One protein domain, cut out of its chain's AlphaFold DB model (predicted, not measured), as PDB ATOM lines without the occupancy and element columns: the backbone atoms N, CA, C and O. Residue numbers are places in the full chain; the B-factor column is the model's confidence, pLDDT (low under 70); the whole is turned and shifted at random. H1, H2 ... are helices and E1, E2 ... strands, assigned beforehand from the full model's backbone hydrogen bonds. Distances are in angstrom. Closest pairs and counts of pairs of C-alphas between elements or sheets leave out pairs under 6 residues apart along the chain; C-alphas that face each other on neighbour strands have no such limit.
ATOM      1  N   GLU A 307      -0.719  49.994 -31.618       83.25
ATOM      2  CA  GLU A 307      -1.602  49.158 -32.441       83.25
ATOM      3  C   GLU A 307      -0.837  48.073 -33.215       83.25
ATOM      4  O   GLU A 307      -1.309  46.939 -33.314       83.25
ATOM      5  N   ASP A 308       0.356  48.394 -33.723       81.12
ATOM      6  CA  ASP A 308       1.210  47.432 -34.427       81.12
ATOM      7  C   ASP A 308       1.813  46.417 -33.450       81.12
ATOM      8  O   ASP A 308       1.861  45.227 -33.743       81.12
ATOM      9  N   ALA A 309       2.212  46.861 -32.255       85.19
ATOM     10  CA  ALA A 309       2.762  45.998 -31.214       85.19
ATOM     11  C   ALA A 309       1.741  44.956 -30.728       85.19
ATOM     12  O   ALA A 309       2.067  43.775 -30.632       85.19
ATOM     13  N   ALA A 310       0.496  45.375 -30.478       88.31
ATOM     14  CA  ALA A 310      -0.586  44.460 -30.119       88.31
ATOM     15  C   ALA A 310      -0.878  43.454 -31.247       88.31
ATOM     16  O   ALA A 310      -1.136  42.281 -30.991       88.31
ATOM     17  N   ARG A 311      -0.789  43.880 -32.510       83.00
ATOM     18  CA  ARG A 311      -0.974  42.977 -33.650       83.00
ATOM     19  C   ARG A 311       0.137  41.928 -33.750       83.00
ATOM     20  O   ARG A 311      -0.167  40.751 -33.922       83.00
ATOM     21  N   VAL A 312       1.393  42.338 -33.553       81.44
ATOM     22  CA  VAL A 312       2.556  41.431 -33.529       81.44
ATOM     23  C   VAL A 312       2.397  40.345 -32.459       81.44
ATOM     24  O   VAL A 312       2.698  39.187 -32.741       81.44
ATOM     25  N   VAL A 313       1.858  40.673 -31.275       87.00
ATOM     26  CA  VAL A 313       1.543  39.676 -30.228       87.00
ATOM     27  C   VAL A 313       0.614  38.582 -30.765       87.00
ATOM     28  O   VAL A 313       0.900  37.396 -30.612       87.00
ATOM     29  N   LEU A 314      -0.493  38.968 -31.406       86.81
ATOM     30  CA  LEU A 314      -1.503  38.024 -31.900       86.81
ATOM     31  C   LEU A 314      -0.981  37.154 -33.040       86.81
ATOM     32  O   LEU A 314      -1.299  35.969 -33.122       86.81
ATOM     33  N   GLU A 315      -0.157  37.728 -33.907       75.50
ATOM     34  CA  GLU A 315       0.442  36.999 -35.018       75.50
ATOM     35  C   GLU A 315       1.496  36.008 -34.564       75.50
ATOM     36  O   GLU A 315       1.498  34.880 -35.047       75.50
ATOM     37  N   MET A 316       2.359  36.396 -33.622       80.62
ATOM     38  CA  MET A 316       3.306  35.469 -33.007       80.62
ATOM     39  C   MET A 316       2.560  34.344 -32.291       80.62
ATOM     40  O   MET A 316       2.914  33.182 -32.459       80.62
ATOM     41  N   ALA A 317       1.472  34.658 -31.580       83.06
ATOM     42  CA  ALA A 317       0.662  33.644 -30.913       83.06
ATOM     43  C   ALA A 317       0.078  32.636 -31.912       83.06
ATOM     44  O   ALA A 317       0.162  31.429 -31.696       83.06
ATOM     45  N   ASN A 318      -0.441  33.120 -33.042       77.25
ATOM     46  CA  ASN A 318      -0.935  32.264 -34.115       77.25
ATOM     47  C   ASN A 318       0.192  31.467 -34.799       77.25
ATOM     48  O   ASN A 318       0.029  30.280 -35.065       77.25
ATOM     49  N   ALA A 319       1.343  32.095 -35.060       65.69
ATOM     50  CA  ALA A 319       2.490  31.463 -35.715       65.69
ATOM     51  C   ALA A 319       3.099  30.335 -34.872       65.69
ATOM     52  O   ALA A 319       3.494  29.307 -35.419       65.69
ATOM     53  N   TYR A 320       3.129  30.504 -33.551       71.25
ATOM     54  CA  TYR A 320       3.561  29.474 -32.606       71.25
ATOM     55  C   TYR A 320       2.431  28.510 -32.208       71.25
ATOM     56  O   TYR A 320       2.662  27.574 -31.454       71.25
ATOM     57  N   GLY A 321       1.211  28.694 -32.727       72.12
ATOM     58  CA  GLY A 321       0.093  27.781 -32.487       72.12
ATOM     59  C   GLY A 321      -0.443  27.800 -31.052       72.12
ATOM     60  O   GLY A 321      -0.969  26.786 -30.582       72.12
ATOM     61  N   LEU A 322      -0.333  28.933 -30.348       80.06
ATOM     62  CA  LEU A 322      -0.874  29.084 -28.998       80.06
ATOM     63  C   LEU A 322      -2.388  28.841 -29.004       80.06
ATOM     64  O   LEU A 322      -3.143  29.439 -29.768       80.06
ATOM     65  N   LYS A 323      -2.846  27.978 -28.091       80.44
ATOM     66  CA  LYS A 323      -4.278  27.671 -27.925       80.44
ATOM     67  C   LYS A 323      -5.044  28.774 -27.190       80.44
ATOM     68  O   LYS A 323      -6.269  28.823 -27.274       80.44
ATOM     69  N   THR A 324      -4.338  29.612 -26.436       82.00
ATOM     70  CA  THR A 324      -4.916  30.693 -25.633       82.00
ATOM     71  C   THR A 324      -5.211  31.903 -26.514       82.00
ATOM     72  O   THR A 324      -4.324  32.398 -27.203       82.00
ATOM     73  N   ASP A 325      -6.443  32.414 -26.468       85.69
ATOM     74  CA  ASP A 325      -6.809  33.646 -27.172       85.69
ATOM     75  C   ASP A 325      -6.238  34.876 -26.448       85.69
ATOM     76  O   ASP A 325      -6.684  35.244 -25.357       85.69
ATOM     77  N   LEU A 326      -5.248  35.521 -27.068       89.25
ATOM     78  CA  LEU A 326      -4.584  36.707 -26.523       89.25
ATOM     79  C   LEU A 326      -5.256  38.027 -26.943       89.25
ATOM     80  O   LEU A 326      -4.793  39.094 -26.537       89.25
ATOM     81  N   THR A 327      -6.350  38.002 -27.721       88.88
ATOM     82  CA  THR A 327      -6.960  39.200 -28.344       88.88
ATOM     83  C   THR A 327      -7.260  40.314 -27.340       88.88
ATOM     84  O   THR A 327      -6.934  41.475 -27.586       88.88
ATOM     85  N   ALA A 328      -7.825  39.974 -26.180       90.19
ATOM     86  CA  ALA A 328      -8.173  40.955 -25.148       90.19
ATOM     87  C   ALA A 328      -6.957  41.519 -24.379       90.19
ATOM     88  O   ALA A 328      -7.071  42.572 -23.752       90.19
ATOM     89  N   HIS A 329      -5.805  40.844 -24.432       92.38
ATOM     90  CA  HIS A 329      -4.615  41.157 -23.629       92.38
ATOM     91  C   HIS A 329      -3.427  41.628 -24.473       92.38
ATOM     92  O   HIS A 329      -2.422  42.063 -23.917       92.38
ATOM     93  N   ALA A 330      -3.548  41.619 -25.802       91.38
ATOM     94  CA  ALA A 330      -2.479  41.957 -26.736       91.38
ATOM     95  C   ALA A 330      -1.786  43.296 -26.436       91.38
ATOM     96  O   ALA A 330      -0.562  43.374 -26.444       91.38
ATOM     97  N   ASP A 331      -2.550  44.343 -26.108       92.75
ATOM     98  CA  ASP A 331      -1.979  45.651 -25.758       92.75
ATOM     99  C   ASP A 331      -1.273  45.629 -24.391       92.75
ATOM    100  O   ASP A 331      -0.245  46.274 -24.213       92.75
ATOM    101  N   ALA A 332      -1.769  44.853 -23.420       93.00
ATOM    102  CA  ALA A 332      -1.092  44.690 -22.131       93.00
ATOM    103  C   ALA A 332       0.247  43.961 -22.290       93.00
ATOM    104  O   ALA A 332       1.267  44.457 -21.817       93.00
ATOM    105  N   ILE A 333       0.255  42.860 -23.045       92.31
ATOM    106  CA  ILE A 333       1.457  42.082 -23.365       92.31
ATOM    107  C   ILE A 333       2.466  42.954 -24.112       92.31
ATOM    108  O   ILE A 333       3.628  43.044 -23.721       92.31
ATOM    109  N   ALA A 334       2.014  43.665 -25.147       90.81
ATOM    110  CA  ALA A 334       2.858  44.565 -25.920       90.81
ATOM    111  C   ALA A 334       3.460  45.681 -25.057       90.81
ATOM    112  O   ALA A 334       4.639  45.997 -25.206       90.81
ATOM    113  N   ARG A 335       2.685  46.287 -24.147       92.31
ATOM    114  CA  ARG A 335       3.198  47.311 -23.221       92.31
ATOM    115  C   ARG A 335       4.215  46.743 -22.233       92.31
ATOM    116  O   ARG A 335       5.257  47.370 -22.063       92.31
ATOM    117  N   ALA A 336       3.939  45.585 -21.633       89.94
ATOM    118  CA  ALA A 336       4.853  44.918 -20.705       89.94
ATOM    119  C   ALA A 336       6.185  44.579 -21.397       89.94
ATOM    120  O   ALA A 336       7.260  44.901 -20.900       89.94
ATOM    121  N   ALA A 337       6.119  44.080 -22.633       88.69
ATOM    122  CA  ALA A 337       7.266  43.838 -23.506       88.69
ATOM    123  C   ALA A 337       7.889  45.117 -24.110       88.69
ATOM    124  O   ALA A 337       8.625  45.051 -25.099       88.69
ATOM    125  N   ARG A 338       7.575  46.303 -23.567       89.62
ATOM    126  CA  ARG A 338       8.094  47.616 -24.001       89.62
ATOM    127  C   ARG A 338       7.898  47.896 -25.493       89.62
ATOM    128  O   ARG A 338       8.634  48.677 -26.091       89.62
ATOM    129  N   ARG A 339       6.904  47.243 -26.098       88.06
ATOM    130  CA  ARG A 339       6.572  47.269 -27.530       88.06
ATOM    131  C   ARG A 339       7.763  46.924 -28.426       88.06
ATOM    132  O   ARG A 339       7.847  47.404 -29.558       88.06
ATOM    133  N   HIS A 340       8.680  46.103 -27.926       84.56
ATOM    134  CA  HIS A 340       9.852  45.673 -28.669       84.56
ATOM    135  C   HIS A 340       9.635  44.258 -29.239       84.56
ATOM    136  O   HIS A 340       9.339  43.349 -28.462       84.56
ATOM    137  N   PRO A 341       9.823  44.020 -30.555       80.00
ATOM    138  CA  PRO A 341       9.512  42.738 -31.197       80.00
ATOM    139  C   PRO A 341      10.139  41.512 -30.523       80.00
ATOM    140  O   PRO A 341       9.429  40.548 -30.277       80.00
ATOM    141  N   ARG A 342      11.428  41.557 -30.150       77.69
ATOM    142  CA  ARG A 342      12.081  40.430 -29.450       77.69
ATOM    143  C   ARG A 342      11.544  40.170 -28.040       77.69
ATOM    144  O   ARG A 342      11.492  39.023 -27.619       77.69
ATOM    145  N   LEU A 343      11.156  41.218 -27.307       84.31
ATOM    146  CA  LEU A 343      10.561  41.048 -25.976       84.31
ATOM    147  C   LEU A 343       9.143  40.477 -26.111       84.31
ATOM    148  O   LEU A 343       8.759  39.618 -25.327       84.31
ATOM    149  N   ILE A 344       8.396  40.907 -27.135       87.00
ATOM    150  CA  ILE A 344       7.077  40.353 -27.463       87.00
ATOM    151  C   ILE A 344       7.205  38.876 -27.840       87.00
ATOM    152  O   ILE A 344       6.467  38.053 -27.310       87.00
ATOM    153  N   GLU A 345       8.153  38.537 -28.711       81.25
ATOM    154  CA  GLU A 345       8.420  37.162 -29.132       81.25
ATOM    155  C   GLU A 345       8.685  36.253 -27.934       81.25
ATOM    156  O   GLU A 345       8.030  35.223 -27.782       81.25
ATOM    157  N   TRP A 346       9.591  36.672 -27.049       83.44
ATOM    158  CA  TRP A 346       9.908  35.925 -25.837       83.44
ATOM    159  C   TRP A 346       8.688  35.785 -24.916       83.44
ATOM    160  O   TRP A 346       8.406  34.689 -24.437       83.44
ATOM    161  N   ALA A 347       7.914  36.860 -24.716       87.88
ATOM    162  CA  ALA A 347       6.692  36.832 -23.911       87.88
ATOM    163  C   ALA A 347       5.667  35.831 -24.451       87.88
ATOM    164  O   ALA A 347       5.137  35.017 -23.699       87.88
ATOM    165  N   VAL A 348       5.408  35.868 -25.758       86.44
ATOM    166  CA  VAL A 348       4.445  34.974 -26.408       86.44
ATOM    167  C   VAL A 348       4.919  33.524 -26.339       86.44
ATOM    168  O   VAL A 348       4.122  32.648 -26.016       86.44
ATOM    169  N   ARG A 349       6.208  33.260 -26.579       80.69
ATOM    170  CA  ARG A 349       6.787  31.912 -26.467       80.69
ATOM    171  C   ARG A 349       6.640  31.344 -25.048       80.69
ATOM    172  O   ARG A 349       6.214  30.205 -24.889       80.69
ATOM    173  N   LEU A 350       6.875  32.150 -24.008       82.94
ATOM    174  CA  LEU A 350       6.675  31.725 -22.613       82.94
ATOM    175  C   LEU A 350       5.212  31.401 -22.273       82.94
ATOM    176  O   LEU A 350       4.953  30.532 -21.437       82.94
ATOM    177  N   MET A 351       4.250  32.065 -22.918       86.75
ATOM    178  CA  MET A 351       2.813  31.845 -22.691       86.75
ATOM    179  C   MET A 351       2.299  30.501 -23.216       86.75
ATOM    180  O   MET A 351       1.176  30.119 -22.889       86.75
ATOM    181  N   GLU A 352       3.093  29.759 -23.991       77.06
ATOM    182  CA  GLU A 352       2.763  28.371 -24.330       77.06
ATOM    183  C   GLU A 352       2.714  27.483 -23.072       77.06
ATOM    184  O   GLU A 352       1.921  26.539 -22.990       77.06
ATOM    185  N   HIS A 353       3.526  27.816 -22.064       73.50
ATOM    186  CA  HIS A 353       3.772  26.961 -20.904       73.50
ATOM    187  C   HIS A 353       3.621  27.663 -19.545       73.50
ATOM    188  O   HIS A 353       3.656  26.996 -18.513       73.50
ATOM    189  N   SER A 354       3.405  28.981 -19.533       78.56
ATOM    190  CA  SER A 354       3.191  29.798 -18.329       78.56
ATOM    191  C   SER A 354       1.849  30.529 -18.376       78.56
ATOM    192  O   SER A 354       1.292  30.772 -19.448       78.56
ATOM    193  N   LEU A 355       1.314  30.906 -17.209       84.12
ATOM    194  CA  LEU A 355       0.097  31.715 -17.152       84.12
ATOM    195  C   LEU A 355       0.383  33.122 -17.686       84.12
ATOM    196  O   LEU A 355       1.350  33.767 -17.296       84.12
ATOM    197  N   MET A 356      -0.492  33.607 -18.565       88.00
ATOM    198  CA  MET A 356      -0.352  34.911 -19.219       88.00
ATOM    199  C   MET A 356      -0.182  36.069 -18.223       88.00
ATOM    200  O   MET A 356       0.654  36.937 -18.457       88.00
ATOM    201  N   ASP A 357      -0.937  36.071 -17.121       87.56
ATOM    202  CA  ASP A 357      -0.861  37.129 -16.103       87.56
ATOM    203  C   ASP A 357       0.508  37.158 -15.404       87.56
ATOM    204  O   ASP A 357       1.042  38.239 -15.158       87.56
ATOM    205  N   ASP A 358       1.102  35.986 -15.152       85.31
ATOM    206  CA  ASP A 358       2.433  35.869 -14.548       85.31
ATOM    207  C   ASP A 358       3.503  36.398 -15.513       85.31
ATOM    208  O   ASP A 358       4.333  37.222 -15.132       85.31
ATOM    209  N   VAL A 359       3.421  36.021 -16.798       86.94
ATOM    210  CA  VAL A 359       4.347  36.518 -17.829       86.94
ATOM    211  C   VAL A 359       4.253  38.042 -17.957       86.94
ATOM    212  O   VAL A 359       5.276  38.721 -17.966       86.94
ATOM    213  N   ILE A 360       3.043  38.612 -18.020       89.81
ATOM    214  CA  ILE A 360       2.860  40.073 -18.082       89.81
ATOM    215  C   ILE A 360       3.486  40.746 -16.853       89.81
ATOM    216  O   ILE A 360       4.233  41.713 -17.011       89.81
ATOM    217  N   ALA A 361       3.224  40.225 -15.650       88.56
ATOM    218  CA  ALA A 361       3.755  40.782 -14.410       88.56
ATOM    219  C   ALA A 361       5.294  40.750 -14.361       88.56
ATOM    220  O   ALA A 361       5.908  41.728 -13.923       88.56
ATOM    221  N   ASP A 362       5.921  39.677 -14.846       86.56
ATOM    222  CA  ASP A 362       7.381  39.552 -14.900       86.56
ATOM    223  C   ASP A 362       8.012  40.578 -15.853       86.56
ATOM    224  O   ASP A 362       9.009  41.223 -15.506       86.56
ATOM    225  N   PHE A 363       7.397  40.786 -17.024       89.00
ATOM    226  CA  PHE A 363       7.827  41.798 -17.993       89.00
ATOM    227  C   PHE A 363       7.654  43.233 -17.463       89.00
ATOM    228  O   PHE A 363       8.535  44.073 -17.663       89.00
ATOM    229  N   GLU A 364       6.563  43.525 -16.746       88.88
ATOM    230  CA  GLU A 364       6.335  44.839 -16.120       88.88
ATOM    231  C   GLU A 364       7.360  45.165 -15.019       88.88
ATOM    232  O   GLU A 364       7.622  46.337 -14.741       88.88
ATOM    233  N   GLN A 365       7.975  44.145 -14.411       88.31
ATOM    234  CA  GLN A 365       8.977  44.294 -13.352       88.31
ATOM    235  C   GLN A 365      10.426  44.388 -13.860       88.31
ATOM    236  O   GLN A 365      11.338  44.504 -13.033       88.31
ATOM    237  N   LEU A 366      10.675  44.332 -15.173       87.19
ATOM    238  CA  LEU A 366      12.029  44.447 -15.734       87.19
ATOM    239  C   LEU A 366      12.641  45.822 -15.430       87.19
ATOM    240  O   LEU A 366      12.056  46.857 -15.762       87.19
ATOM    241  N   GLN A 367      13.833  45.827 -14.833       83.88
ATOM    242  CA  GLN A 367      14.568  47.023 -14.406       83.88
ATOM    243  C   GLN A 367      15.589  47.516 -15.441       83.88
ATOM    244  O   GLN A 367      15.980  48.683 -15.368       83.88
ATOM    245  N   GLY A 368      16.009  46.666 -16.389       81.19
ATOM    246  CA  GLY A 368      16.949  47.029 -17.458       81.19
ATOM    247  C   GLY A 368      16.521  48.314 -18.161       81.19
ATOM    248  O   GLY A 368      15.336  48.510 -18.420       81.19
ATOM    249  N   SER A 369      17.439  49.233 -18.423       74.38
ATOM    250  CA  SER A 369      17.096  50.566 -18.929       74.38
ATOM    251  C   SER A 369      16.880  50.581 -20.443       74.38
ATOM    252  O   SER A 369      16.013  51.307 -20.935       74.38
ATOM    253  N   ASP A 370      17.587  49.710 -21.160       78.00
ATOM    254  CA  ASP A 370      17.407  49.457 -22.585       78.00
ATOM    255  C   ASP A 370      16.836  48.050 -22.857       78.00
ATOM    256  O   ASP A 370      16.477  47.296 -21.951       78.00
ATOM    257  N   VAL A 371      16.650  47.731 -24.137       75.25
ATOM    258  CA  VAL A 371      16.055  46.465 -24.587       75.25
ATOM    259  C   VAL A 371      17.000  45.278 -24.399       75.25
ATOM    260  O   VAL A 371      16.523  44.180 -24.123       75.25
ATOM    261  N   GLU A 372      18.308  45.472 -24.567       75.50
ATOM    262  CA  GLU A 372      19.306  44.404 -24.458       75.50
ATOM    263  C   GLU A 372      19.456  43.995 -22.987       75.50
ATOM    264  O   GLU A 372      19.304  42.820 -22.658       75.50
ATOM    265  N   GLU A 373      19.568  44.975 -22.084       82.75
ATOM    266  CA  GLU A 373      19.528  44.766 -20.633       82.75
ATOM    267  C   GLU A 373      18.226  44.085 -20.188       82.75
ATOM    268  O   GLU A 373      18.261  43.158 -19.379       82.75
ATOM    269  N   ALA A 374      17.077  44.500 -20.733       84.56
ATOM    270  CA  ALA A 374      15.786  43.892 -20.409       84.56
ATOM    271  C   ALA A 374      15.649  42.452 -20.930       84.56
ATOM    272  O   ALA A 374      15.076  41.612 -20.239       84.56
ATOM    273  N   LEU A 375      16.177  42.148 -22.122       80.56
ATOM    274  CA  LEU A 375      16.223  40.782 -22.660       80.56
ATOM    275  C   LEU A 375      17.138  39.893 -21.814       80.56
ATOM    276  O   LEU A 375      16.746  38.781 -21.469       80.56
ATOM    277  N   HIS A 376      18.318  40.391 -21.438       86.94
ATOM    278  CA  HIS A 376      19.255  39.665 -20.581       86.94
ATOM    279  C   HIS A 376      18.643  39.390 -19.203       86.94
ATOM    280  O   HIS A 376      18.656  38.249 -18.738       86.94
ATOM    281  N   GLU A 377      18.044  40.407 -18.574       89.31
ATOM    282  CA  GLU A 377      17.329  40.257 -17.304       89.31
ATOM    283  C   GLU A 377      16.198  39.230 -17.427       89.31
ATOM    284  O   GLU A 377      16.041  38.383 -16.546       89.31
ATOM    285  N   MET A 378      15.440  39.256 -18.527       87.06
ATOM    286  CA  MET A 378      14.326  38.334 -18.710       87.06
ATOM    287  C   MET A 378      14.779  36.888 -18.924       87.06
ATOM    288  O   MET A 378      14.204  35.969 -18.339       87.06
ATOM    289  N   ILE A 379      15.840  36.671 -19.703       89.31
ATOM    290  CA  ILE A 379      16.449  35.347 -19.874       89.31
ATOM    291  C   ILE A 379      16.949  34.819 -18.523       89.31
ATOM    292  O   ILE A 379      16.694  33.660 -18.195       89.31
ATOM    293  N   HIS A 380      17.577  35.665 -17.699       90.38
ATOM    294  CA  HIS A 380      17.998  35.282 -16.349       90.38
ATOM    295  C   HIS A 380      16.818  34.935 -15.433       90.38
ATOM    296  O   HIS A 380      16.848  33.876 -14.809       90.38
ATOM    297  N   LYS A 381      15.761  35.757 -15.391       87.38
ATOM    298  CA  LYS A 381      14.552  35.462 -14.600       87.38
ATOM    299  C   LYS A 381      13.882  34.164 -15.048       87.38
ATOM    300  O   LYS A 381      13.574  33.319 -14.213       87.38
ATOM    301  N   THR A 382      13.739  33.964 -16.359       89.38
ATOM    302  CA  THR A 382      13.197  32.727 -16.946       89.38
ATOM    303  C   THR A 382      14.050  31.517 -16.546       89.38
ATOM    304  O   THR A 382      13.528  30.464 -16.182       89.38
ATOM    305  N   PHE A 383      15.377  31.665 -16.574       91.75
ATOM    306  CA  PHE A 383      16.313  30.610 -16.193       91.75
ATOM    307  C   PHE A 383      16.197  30.266 -14.701       91.75
ATOM    308  O   PHE A 383      16.113  29.091 -14.343       91.75
ATOM    309  N   GLU A 384      16.126  31.268 -13.824       90.81
ATOM    310  CA  GLU A 384      15.923  31.081 -12.381       90.81
ATOM    311  C   GLU A 384      14.560  30.453 -12.063       90.81
ATOM    312  O   GLU A 384      14.460  29.565 -11.205       90.81
ATOM    313  N   GLN A 385      13.511  30.859 -12.779       87.06
ATOM    314  CA  GLN A 385      12.184  30.268 -12.665       87.06
ATOM    315  C   GLN A 385      12.211  28.792 -13.067       87.06
ATOM    316  O   GLN A 385      11.751  27.951 -12.295       87.06
ATOM    317  N   MET A 386      12.803  28.449 -14.215       91.94
ATOM    318  CA  MET A 386      12.965  27.056 -14.648       91.94
ATOM    319  C   MET A 386      13.668  26.221 -13.573       91.94
ATOM    320  O   MET A 386      13.167  25.163 -13.186       91.94
ATOM    321  N   VAL A 387      14.794  26.719 -13.049       93.12
ATOM    322  CA  VAL A 387      15.598  26.036 -12.019       93.12
ATOM    323  C   VAL A 387      14.797  25.787 -10.741       93.12
ATOM    324  O   VAL A 387      14.956  24.743 -10.113       93.12
ATOM    325  N   SER A 388      13.962  26.745 -10.334       87.88
ATOM    326  CA  SER A 388      13.267  26.715  -9.041       87.88
ATOM    327  C   SER A 388      11.894  26.041  -9.068       87.88
ATOM    328  O   SER A 388      11.431  25.578  -8.026       87.88
ATOM    329  N   THR A 389      11.241  25.974 -10.230       83.69
ATOM    330  CA  THR A 389       9.835  25.538 -10.344       83.69
ATOM    331  C   THR A 389       9.648  24.164 -10.979       83.69
ATOM    332  O   THR A 389       8.568  23.587 -10.845       83.69
ATOM    333  N   THR A 390      10.682  23.596 -11.610       86.31
ATOM    334  CA  THR A 390      10.591  22.284 -12.269       86.31
ATOM    335  C   THR A 390      11.454  21.213 -11.600       86.31
ATOM    336  O   THR A 390      12.570  21.513 -11.172       86.31
ATOM    337  N   PRO A 391      10.988  19.946 -11.526       87.44
ATOM    338  CA  PRO A 391      11.773  18.846 -10.960       87.44
ATOM    339  C   PRO A 391      13.130  18.643 -11.649       87.44
ATOM    340  O   PRO A 391      14.131  18.433 -10.969       87.44
ATOM    341  N   ASP A 392      13.165  18.765 -12.979       89.88
ATOM    342  CA  ASP A 392      14.375  18.607 -13.794       89.88
ATOM    343  C   ASP A 392      15.163  19.920 -13.960       89.88
ATOM    344  O   ASP A 392      16.201  19.939 -14.619       89.88
ATOM    345  N   GLY A 393      14.707  21.022 -13.354       92.31
ATOM    346  CA  GLY A 393      15.252  22.372 -13.523       92.31
ATOM    347  C   GLY A 393      16.760  22.494 -13.272       92.31
ATOM    348  O   GLY A 393      17.460  23.051 -14.121       92.31
ATOM    349  N   PRO A 394      17.309  21.955 -12.165       95.19
ATOM    350  CA  PRO A 394      18.753  21.956 -11.926       95.19
ATOM    351  C   PRO A 394      19.549  21.195 -12.998       95.19
ATOM    352  O   PRO A 394      20.614  21.650 -13.417       95.19
ATOM    353  N   THR A 395      19.021  20.066 -13.477       95.94
ATOM    354  CA  THR A 395      19.641  19.250 -14.532       95.94
ATOM    355  C   THR A 395      19.554  19.949 -15.889       95.94
ATOM    356  O   THR A 395      20.548  20.016 -16.611       95.94
ATOM    357  N   ALA A 396      18.407  20.549 -16.217       96.44
ATOM    358  CA  ALA A 396      18.207  21.370 -17.408       96.44
ATOM    359  C   ALA A 396      19.148  22.580 -17.427       96.44
ATOM    360  O   ALA A 396      19.761  22.878 -18.448       96.44
ATOM    361  N   ALA A 397      19.348  23.232 -16.282       96.88
ATOM    362  CA  ALA A 397      20.298  24.327 -16.143       96.88
ATOM    363  C   ALA A 397      21.751  23.893 -16.371       96.88
ATOM    364  O   ALA A 397      22.503  24.610 -17.034       96.88
ATOM    365  N   ALA A 398      22.145  22.722 -15.860       95.81
ATOM    366  CA  ALA A 398      23.457  22.143 -16.145       95.81
ATOM    367  C   ALA A 398      23.610  21.805 -17.638       95.81
ATOM    368  O   ALA A 398      24.625  22.154 -18.241       95.81
ATOM    369  N   ALA A 399      22.580  21.209 -18.250       97.50
ATOM    370  CA  ALA A 399      22.555  20.923 -19.680       97.50
ATOM    371  C   ALA A 399      22.710  22.207 -20.508       97.50
ATOM    372  O   ALA A 399      23.580  22.271 -21.371       97.50
ATOM    373  N   LEU A 400      21.943  23.262 -20.212       97.62
ATOM    374  CA  LEU A 400      21.997  24.518 -20.961       97.62
ATOM    375  C   LEU A 400      23.380  25.163 -20.903       97.62
ATOM    376  O   LEU A 400      23.924  25.525 -21.943       97.62
ATOM    377  N   LYS A 401      23.986  25.238 -19.710       96.69
ATOM    378  CA  LYS A 401      25.360  25.741 -19.539       96.69
ATOM    379  C   LYS A 401      26.389  24.916 -20.315       96.69
ATOM    380  O   LYS A 401      27.404  25.459 -20.737       96.69
ATOM    381  N   GLY A 402      26.137  23.625 -20.519       96.31
ATOM    382  CA  GLY A 402      26.927  22.795 -21.424       96.31
ATOM    383  C   GLY A 402      26.697  23.148 -22.894       96.31
ATOM    384  O   GLY A 402      27.653  23.294 -23.642       96.31
ATOM    385  N   LEU A 403      25.443  23.306 -23.313       97.44
ATOM    386  CA  LEU A 403      25.058  23.422 -24.723       97.44
ATOM    387  C   LEU A 403      25.276  24.809 -25.331       97.44
ATOM    388  O   LEU A 403      25.405  24.900 -26.549       97.44
ATOM    389  N   VAL A 404      25.359  25.878 -24.531       95.06
ATOM    390  CA  VAL A 404      25.554  27.249 -25.052       95.06
ATOM    391  C   VAL A 404      26.850  27.442 -25.854       95.06
ATOM    392  O   VAL A 404      26.966  28.419 -26.588       95.06
ATOM    393  N   VAL A 405      27.807  26.510 -25.758       93.25
ATOM    394  CA  VAL A 405      29.041  26.506 -26.569       93.25
ATOM    395  C   VAL A 405      28.828  26.027 -28.008       93.25
ATOM    396  O   VAL A 405      29.724  26.190 -28.834       93.25
ATOM    397  N   CYS A 406      27.673  25.431 -28.323       90.31
ATOM    398  CA  CYS A 406      27.350  24.996 -29.680       90.31
ATOM    399  C   CYS A 406      27.045  26.224 -30.553       90.31
ATOM    400  O   CYS A 406      26.153  27.028 -30.261       90.31
ATOM    401  N   ALA A 407      27.815  26.387 -31.625       78.12
ATOM    402  CA  ALA A 407      27.669  27.482 -32.575       78.12
ATOM    403  C   ALA A 407      26.546  27.225 -33.599       78.12
ATOM    404  O   ALA A 407      25.868  28.176 -33.996       78.12
ATOM    405  N   GLY A 408      26.320  25.962 -33.961       73.88
ATOM    406  CA  GLY A 408      25.241  25.502 -34.835       73.88
ATOM    407  C   GLY A 408      24.242  24.595 -34.115       73.88
ATOM    408  O   GLY A 408      24.258  24.464 -32.886       73.88
ATOM    409  N   ASP A 409      23.371  23.953 -34.894       81.06
ATOM    410  CA  ASP A 409      22.521  22.871 -34.393       81.06
ATOM    411  C   ASP A 409      23.361  21.619 -34.055       81.06
ATOM    412  O   ASP A 409      24.529  21.514 -34.430       81.06
ATOM    413  N   PHE A 410      22.807  20.678 -33.296       90.31
ATOM    414  CA  PHE A 410      23.536  19.499 -32.818       90.31
ATOM    415  C   PHE A 410      22.614  18.300 -32.590       90.31
ATOM    416  O   PHE A 410      21.422  18.435 -32.307       90.31
ATOM    417  N   THR A 411      23.167  17.092 -32.691       93.44
ATOM    418  CA  THR A 411      22.429  15.846 -32.430       93.44
ATOM    419  C   THR A 411      22.242  15.589 -30.932       93.44
ATOM    420  O   THR A 411      22.902  16.189 -30.080       93.44
ATOM    421  N   GLN A 412      21.368  14.634 -30.589       94.19
ATOM    422  CA  GLN A 412      21.238  14.166 -29.203       94.19
ATOM    423  C   GLN A 412      22.569  13.597 -28.662       94.19
ATOM    424  O   GLN A 412      22.873  13.778 -27.483       94.19
ATOM    425  N   ASP A 413      23.365  12.935 -29.505       95.00
ATOM    426  CA  ASP A 413      24.640  12.329 -29.103       95.00
ATOM    427  C   ASP A 413      25.700  13.399 -28.804       95.00
ATOM    428  O   ASP A 413      26.373  13.329 -27.772       95.00
ATOM    429  N   ALA A 414      25.769  14.448 -29.632       96.31
ATOM    430  CA  ALA A 414      26.590  15.625 -29.363       96.31
ATOM    431  C   ALA A 414      26.166  16.294 -28.047       96.31
ATOM    432  O   ALA A 414      27.002  16.543 -27.176       96.31
ATOM    433  N   ALA A 415      24.858  16.503 -27.844       97.06
ATOM    434  CA  ALA A 415      24.339  17.067 -26.600       97.06
ATOM    435  C   ALA A 415      24.748  16.237 -25.374       97.06
ATOM    436  O   ALA A 415      25.128  16.793 -24.341       97.06
ATOM    437  N   GLN A 416      24.715  14.908 -25.483       96.88
ATOM    438  CA  GLN A 416      25.124  14.012 -24.405       96.88
ATOM    439  C   GLN A 416      26.614  14.154 -24.077       96.88
ATOM    440  O   GLN A 416      26.973  14.316 -22.910       96.88
ATOM    441  N   ALA A 417      27.476  14.149 -25.094       96.75
ATOM    442  CA  ALA A 417      28.916  14.298 -24.909       96.75
ATOM    443  C   ALA A 417      29.285  15.669 -24.311       96.75
ATOM    444  O   ALA A 417      30.064  15.755 -23.361       96.75
ATOM    445  N   ILE A 418      28.673  16.741 -24.819       97.31
ATOM    446  CA  ILE A 418      28.981  18.126 -24.439       97.31
ATOM    447  C   ILE A 418      28.449  18.470 -23.045       97.31
ATOM    448  O   ILE A 418      29.069  19.251 -22.322       97.31
ATOM    449  N   THR A 419      27.328  17.888 -22.623       96.56
ATOM    450  CA  THR A 419      26.775  18.114 -21.273       96.56
ATOM    451  C   THR A 419      27.338  17.159 -20.224       96.56
ATOM    452  O   THR A 419      27.248  17.460 -19.036       96.56
ATOM    453  N   ALA A 420      27.929  16.036 -20.648       93.44
ATOM    454  CA  ALA A 420      28.346  14.926 -19.789       93.44
ATOM    455  C   ALA A 420      27.208  14.328 -18.932       93.44
ATOM    456  O   ALA A 420      27.467  13.701 -17.904       93.44
ATOM    457  N   LEU A 421      25.951  14.509 -19.349       92.75
ATOM    458  CA  LEU A 421      24.785  13.925 -18.687       92.75
ATOM    459  C   LEU A 421      24.515  12.504 -19.191       92.75
ATOM    460  O   LEU A 421      24.746  12.177 -20.358       92.75
ATOM    461  N   GLU A 422      23.969  11.650 -18.326       89.38
ATOM    462  CA  GLU A 422      23.469  10.347 -18.759       89.38
ATOM    463  C   GLU A 422      22.217  10.513 -19.630       89.38
ATOM    464  O   GLU A 422      21.421  11.438 -19.461       89.38
ATOM    465  N   ARG A 423      21.992   9.579 -20.563       82.94
ATOM    466  CA  ARG A 423      20.862   9.656 -21.507       82.94
ATOM    467  C   ARG A 423      19.494   9.724 -20.812       82.94
ATOM    468  O   ARG A 423      18.563  10.301 -21.375       82.94
ATOM    469  N   GLY A 424      19.382   9.127 -19.621       86.56
ATOM    470  CA  GLY A 424      18.180   9.165 -18.783       86.56
ATOM    471  C   GLY A 424      17.850  10.563 -18.259       86.56
ATOM    472  O   GLY A 424      16.675  10.906 -18.194       86.56
ATOM    473  N   ASP A 425      18.873  11.378 -17.998       91.44
ATOM    474  CA  ASP A 425      18.747  12.737 -17.460       91.44
ATOM    475  C   ASP A 425      18.715  13.797 -18.573       91.44
ATOM    476  O   ASP A 425      18.038  14.819 -18.461       91.44
ATOM    477  N   LEU A 426      19.399  13.537 -19.693       93.94
ATOM    478  CA  LEU A 426      19.484  14.470 -20.817       93.94
ATOM    479  C   LEU A 426      18.133  14.702 -21.501       93.94
ATOM    480  O   LEU A 426      17.817  15.830 -21.861       93.94
ATOM    481  N   ARG A 427      17.336  13.651 -21.730       92.38
ATOM    482  CA  ARG A 427      16.055  13.803 -22.441       92.38
ATOM    483  C   ARG A 427      15.060  14.682 -21.671       92.38
ATOM    484  O   ARG A 427      14.583  15.640 -22.275       92.38
ATOM    485  N   PRO A 428      14.787  14.433 -20.374       94.00
ATOM    486  CA  PRO A 428      13.962  15.332 -19.565       94.00
ATOM    487  C   PRO A 428      14.517  16.760 -19.509       94.00
ATOM    488  O   PRO A 428      13.757  17.722 -19.629       94.00
ATOM    489  N   ALA A 429      15.844  16.908 -19.414       95.38
ATOM    490  CA  ALA A 429      16.503  18.209 -19.461       95.38
ATOM    491  C   ALA A 429      16.242  18.948 -20.786       95.38
ATOM    492  O   ALA A 429      15.803  20.093 -20.757       95.38
ATOM    493  N   LEU A 430      16.435  18.302 -21.942       94.50
ATOM    494  CA  LEU A 430      16.160  18.897 -23.256       94.50
ATOM    495  C   LEU A 430      14.679  19.248 -23.426       94.50
ATOM    496  O   LEU A 430      14.373  20.322 -23.940       94.50
ATOM    497  N   THR A 431      13.761  18.397 -22.956       91.75
ATOM    498  CA  THR A 431      12.323  18.706 -22.960       91.75
ATOM    499  C   THR A 431      12.020  19.933 -22.102       91.75
ATOM    500  O   THR A 431      11.307  20.822 -22.551       91.75
ATOM    501  N   THR A 432      12.619  20.035 -20.915       92.44
ATOM    502  CA  THR A 432      12.468  21.210 -20.046       92.44
ATOM    503  C   THR A 432      13.025  22.467 -20.722       92.44
ATOM    504  O   THR A 432      12.362  23.499 -20.743       92.44
ATOM    505  N   LEU A 433      14.198  22.390 -21.360       93.88
ATOM    506  CA  LEU A 433      14.777  23.519 -22.097       93.88
ATOM    507  C   LEU A 433      13.921  23.962 -23.289       93.88
ATOM    508  O   LEU A 433      13.870  25.156 -23.579       93.88
ATOM    509  N   GLN A 434      13.225  23.035 -23.948       88.38
ATOM    510  CA  GLN A 434      12.235  23.358 -24.978       88.38
ATOM    511  C   GLN A 434      11.011  24.054 -24.389       88.38
ATOM    512  O   GLN A 434      10.598  25.086 -24.909       88.38
ATOM    513  N   THR A 435      10.477  23.543 -23.274       84.69
ATOM    514  CA  THR A 435       9.345  24.153 -22.557       84.69
ATOM    515  C   THR A 435       9.645  25.594 -22.137       84.69
ATOM    516  O   THR A 435       8.772  26.449 -22.202       84.69
ATOM    517  N   TYR A 436      10.887  25.902 -21.764       86.44
ATOM    518  CA  TYR A 436      11.308  27.273 -21.438       86.44
ATOM    519  C   TYR A 436      11.922  28.026 -22.625       86.44
ATOM    520  O   TYR A 436      12.491  29.101 -22.449       86.44
ATOM    521  N   CYS A 437      11.792  27.489 -23.843       82.81
ATOM    522  CA  CYS A 437      12.205  28.124 -25.095       82.81
ATOM    523  C   CYS A 437      13.708  28.425 -25.231       82.81
ATOM    524  O   CYS A 437      14.106  29.152 -26.141       82.81
ATOM    525  N   PHE A 438      14.553  27.819 -24.397       87.81
ATOM    526  CA  PHE A 438      16.010  27.931 -24.490       87.81
ATOM    527  C   PHE A 438      16.598  27.110 -25.642       87.81
ATOM    528  O   PHE A 438      17.650  27.461 -26.181       87.81
ATOM    529  N   VAL A 439      15.926  26.016 -26.011       87.31
ATOM    530  CA  VAL A 439      16.346  25.098 -27.073       87.31
ATOM    531  C   VAL A 439      15.181  24.823 -28.021       87.31
ATOM    532  O   VAL A 439      14.048  24.635 -27.582       87.31
ATOM    533  N   THR A 440      15.455  24.756 -29.319       80.81
ATOM    534  CA  THR A 440      14.511  24.308 -30.355       80.81
ATOM    535  C   THR A 440      14.885  22.909 -30.848       80.81
ATOM    536  O   THR A 440      16.020  22.472 -30.674       80.81
ATOM    537  N   LEU A 441      13.929  22.175 -31.428       80.19
ATOM    538  CA  LEU A 441      14.172  20.881 -32.079       80.19
ATOM    539  C   LEU A 441      13.582  20.885 -33.480       80.19
ATOM    540  O   LEU A 441      12.372  21.036 -33.660       80.19
ATOM    541  N   ASP A 442      14.450  20.658 -34.457       72.62
ATOM    542  CA  ASP A 442      14.050  20.268 -35.794       72.62
ATOM    543  C   ASP A 442      13.622  18.795 -35.755       72.62
ATOM    544  O   ASP A 442      14.447  17.887 -35.640       72.62
ATOM    545  N   GLN A 443      12.310  18.560 -35.817       70.12
ATOM    546  CA  GLN A 443      11.722  17.218 -35.774       70.12
ATOM    547  C   GLN A 443      12.117  16.353 -36.978       70.12
ATOM    548  O   GLN A 443      12.023  15.131 -36.895       70.12
ATOM    549  N   VAL A 444      12.554  16.947 -38.088       60.53
ATOM    550  CA  VAL A 444      12.906  16.189 -39.293       60.53
ATOM    551  C   VAL A 444      14.363  15.773 -39.241       60.53
ATOM    552  O   VAL A 444      14.674  14.592 -39.373       60.53
ATOM    553  N   ARG A 445      15.256  16.729 -38.966       63.34
ATOM    554  CA  ARG A 445      16.694  16.447 -38.861       63.34
ATOM    555  C   ARG A 445      17.065  15.792 -37.531       63.34
ATOM    556  O   ARG A 445      18.163  15.265 -37.405       63.34
ATOM    557  N   GLN A 446      16.155  15.804 -36.551       81.75
ATOM    558  CA  GLN A 446      16.392  15.341 -35.178       81.75
ATOM    559  C   GLN A 446      17.590  16.060 -34.535       81.75
ATOM    560  O   GLN A 446      18.417  15.457 -33.845       81.75
ATOM    561  N   ARG A 447      17.675  17.374 -34.777       83.94
ATOM    562  CA  ARG A 447      18.754  18.247 -34.296       83.94
ATOM    563  C   ARG A 447      18.194  19.373 -33.443       83.94
ATOM    564  O   ARG A 447      17.130  19.925 -33.722       83.94
ATOM    565  N   TYR A 448      18.917  19.682 -32.380       89.50
ATOM    566  CA  TYR A 448      18.588  20.711 -31.411       89.50
ATOM    567  C   TYR A 448      19.395  21.975 -31.698       89.50
ATOM    568  O   TYR A 448      20.530  21.882 -32.149       89.50
ATOM    569  N   GLY A 449      18.842  23.147 -31.400       84.19
ATOM    570  CA  GLY A 449      19.560  24.421 -31.482       84.19
ATOM    571  C   GLY A 449      19.376  25.227 -30.204       84.19
ATOM    572  O   GLY A 449      18.265  25.294 -29.682       84.19
ATOM    573  N   VAL A 450      20.448  25.835 -29.688       85.06
ATOM    574  CA  VAL A 450      20.324  26.818 -28.600       85.06
ATOM    575  C   VAL A 450      19.967  28.170 -29.202       85.06
ATOM    576  O   VAL A 450      20.617  28.622 -30.149       85.06
ATOM    577  N   ASP A 451      18.963  28.831 -28.631       78.69
ATOM    578  CA  ASP A 451      18.575  30.173 -29.058       78.69
ATOM    579  C   ASP A 451      19.796  31.128 -28.993       78.69
ATOM    580  O   ASP A 451      20.499  31.163 -27.974       78.69
ATOM    581  N   PRO A 452      20.112  31.884 -30.064       70.94
ATOM    582  CA  PRO A 452      21.279  32.764 -30.104       70.94
ATOM    583  C   PRO A 452      21.375  33.740 -28.927       70.94
ATOM    584  O   PRO A 452      22.466  33.931 -28.393       70.94
ATOM    585  N   LEU A 453      20.249  34.296 -28.473       72.75
ATOM    586  CA  LEU A 453      20.231  35.216 -27.331       72.75
ATOM    587  C   LEU A 453      20.631  34.519 -26.033       72.75
ATOM    588  O   LEU A 453      21.300  35.087 -25.177       72.75
ATOM    589  N   VAL A 454      20.237  33.260 -25.889       84.94
ATOM    590  CA  VAL A 454      20.551  32.467 -24.701       84.94
ATOM    591  C   VAL A 454      22.046  32.180 -24.636       84.94
ATOM    592  O   VAL A 454      22.611  32.208 -23.545       84.94
ATOM    593  N   ARG A 455      22.706  31.984 -25.785       84.62
ATOM    594  CA  ARG A 455      24.169  31.822 -25.865       84.62
ATOM    595  C   ARG A 455      24.933  33.087 -25.477       84.62
ATOM    596  O   ARG A 455      26.016  32.983 -24.910       84.62
ATOM    597  N   GLU A 456      24.376  34.263 -25.762       80.75
ATOM    598  CA  GLU A 456      24.967  35.554 -25.377       80.75
ATOM    599  C   GLU A 456      24.867  35.805 -23.861       80.75
ATOM    600  O   GLU A 456      25.775  36.390 -23.268       80.75
ATOM    601  N   VAL A 457      23.781  35.346 -23.227       87.38
ATOM    602  CA  VAL A 457      23.444  35.671 -21.828       87.38
ATOM    603  C   VAL A 457      23.899  34.610 -20.832       87.38
ATOM    604  O   VAL A 457      24.423  34.924 -19.760       87.38
ATOM    605  N   ILE A 458      23.665  33.335 -21.141       93.00
ATOM    606  CA  ILE A 458      23.967  32.242 -20.224       93.00
ATOM    607  C   ILE A 458      25.432  31.863 -20.379       93.00
ATOM    608  O   ILE A 458      25.863  31.335 -21.400       93.00
TER     609      ILE A 458
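This is residues 307 to 458 of the 872 residues of a protein of Anaerolineaceae bacterium (UniProt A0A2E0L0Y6). Two lobes of short helices are joined by one longer helix, H5, which runs from the one to the other: H1, H2, H3 and H4 cluster in the first lobe, and H6, H7 and H8 with the hairpin of E1 and E2 make the second. H9, after the hairpin, folds back and packs on H5. You have 152 printed residues with nine named helices and two named strands, in the order H1 to H8, E1, E2, H9; the class is mostly helix, and the two strands are antiparallel. The whole is compact, with a radius of gyration of the C-alphas of 15.6 A, and spans 47 by 33 by 28 A.

Begin with H1, residues 307 to 319, which touches H2, residues 330 to 336; their closest C-alphas, those of Ala 310 and Ala 330, are 4.6 A apart. H3, residues 341 to 350, touches H1 at a steep tilt of 42 degrees, closest at the C-alphas of Ala 317 and Val 348, 6.0 A. With H4, residues 356 to 364, H3 forms a helical hairpin, opposite ways at 38 degrees, closest at the C-alphas of Ala 347 and Val 359, 6.5 A. H5, residues 371 to 389, only just touches H3, with 3 pairs of C-alphas within 8 A and with its residues 371 to 375 alone. Its residues 383 to 388 touch H6, residues 393 to 403, closest at the C-alphas of Val 387 and Gly 393, 4.0 A. H7, residues 412 to 419, touches H6, closest at the C-alphas of Gly 402 and Thr 419, 4.7 A. H8, residues 423 to 435, is about perpendicular to H6 at 88 degrees and touches it, with the C-alphas of Ala 396 and Ala 429 closest at 4.1 A. E1, residues 439 to 442, and E2, residues 447 to 450, form a hairpin; look for N 440 and O 449, 2.9 A apart. H9, residues 452 to 457, touches H5, closest at the C-alphas of His 376 and Val 457, 5.9 A. Each O i to N i+4 pair is within hydrogen-bond range in the helices except H8, with 7 of 9.

Find C-alpha 307 at (-1.602, 49.158, -32.441), where H1 begins its 18.5 A. H5 starts at C-alpha 371 (16.055, 46.465, -24.587) and is 26.1 A long; H8 is 18.5 A. H9 ends at C-alpha 457 (23.444, 35.671, -21.828).

The C-alphas farthest apart, those of Glu 307 and Glu 422, are 48.2 A from each other. The printed part has no cut, and no link is long. The model's pLDDT is under 70 at residue 319 and residues 444 to 445.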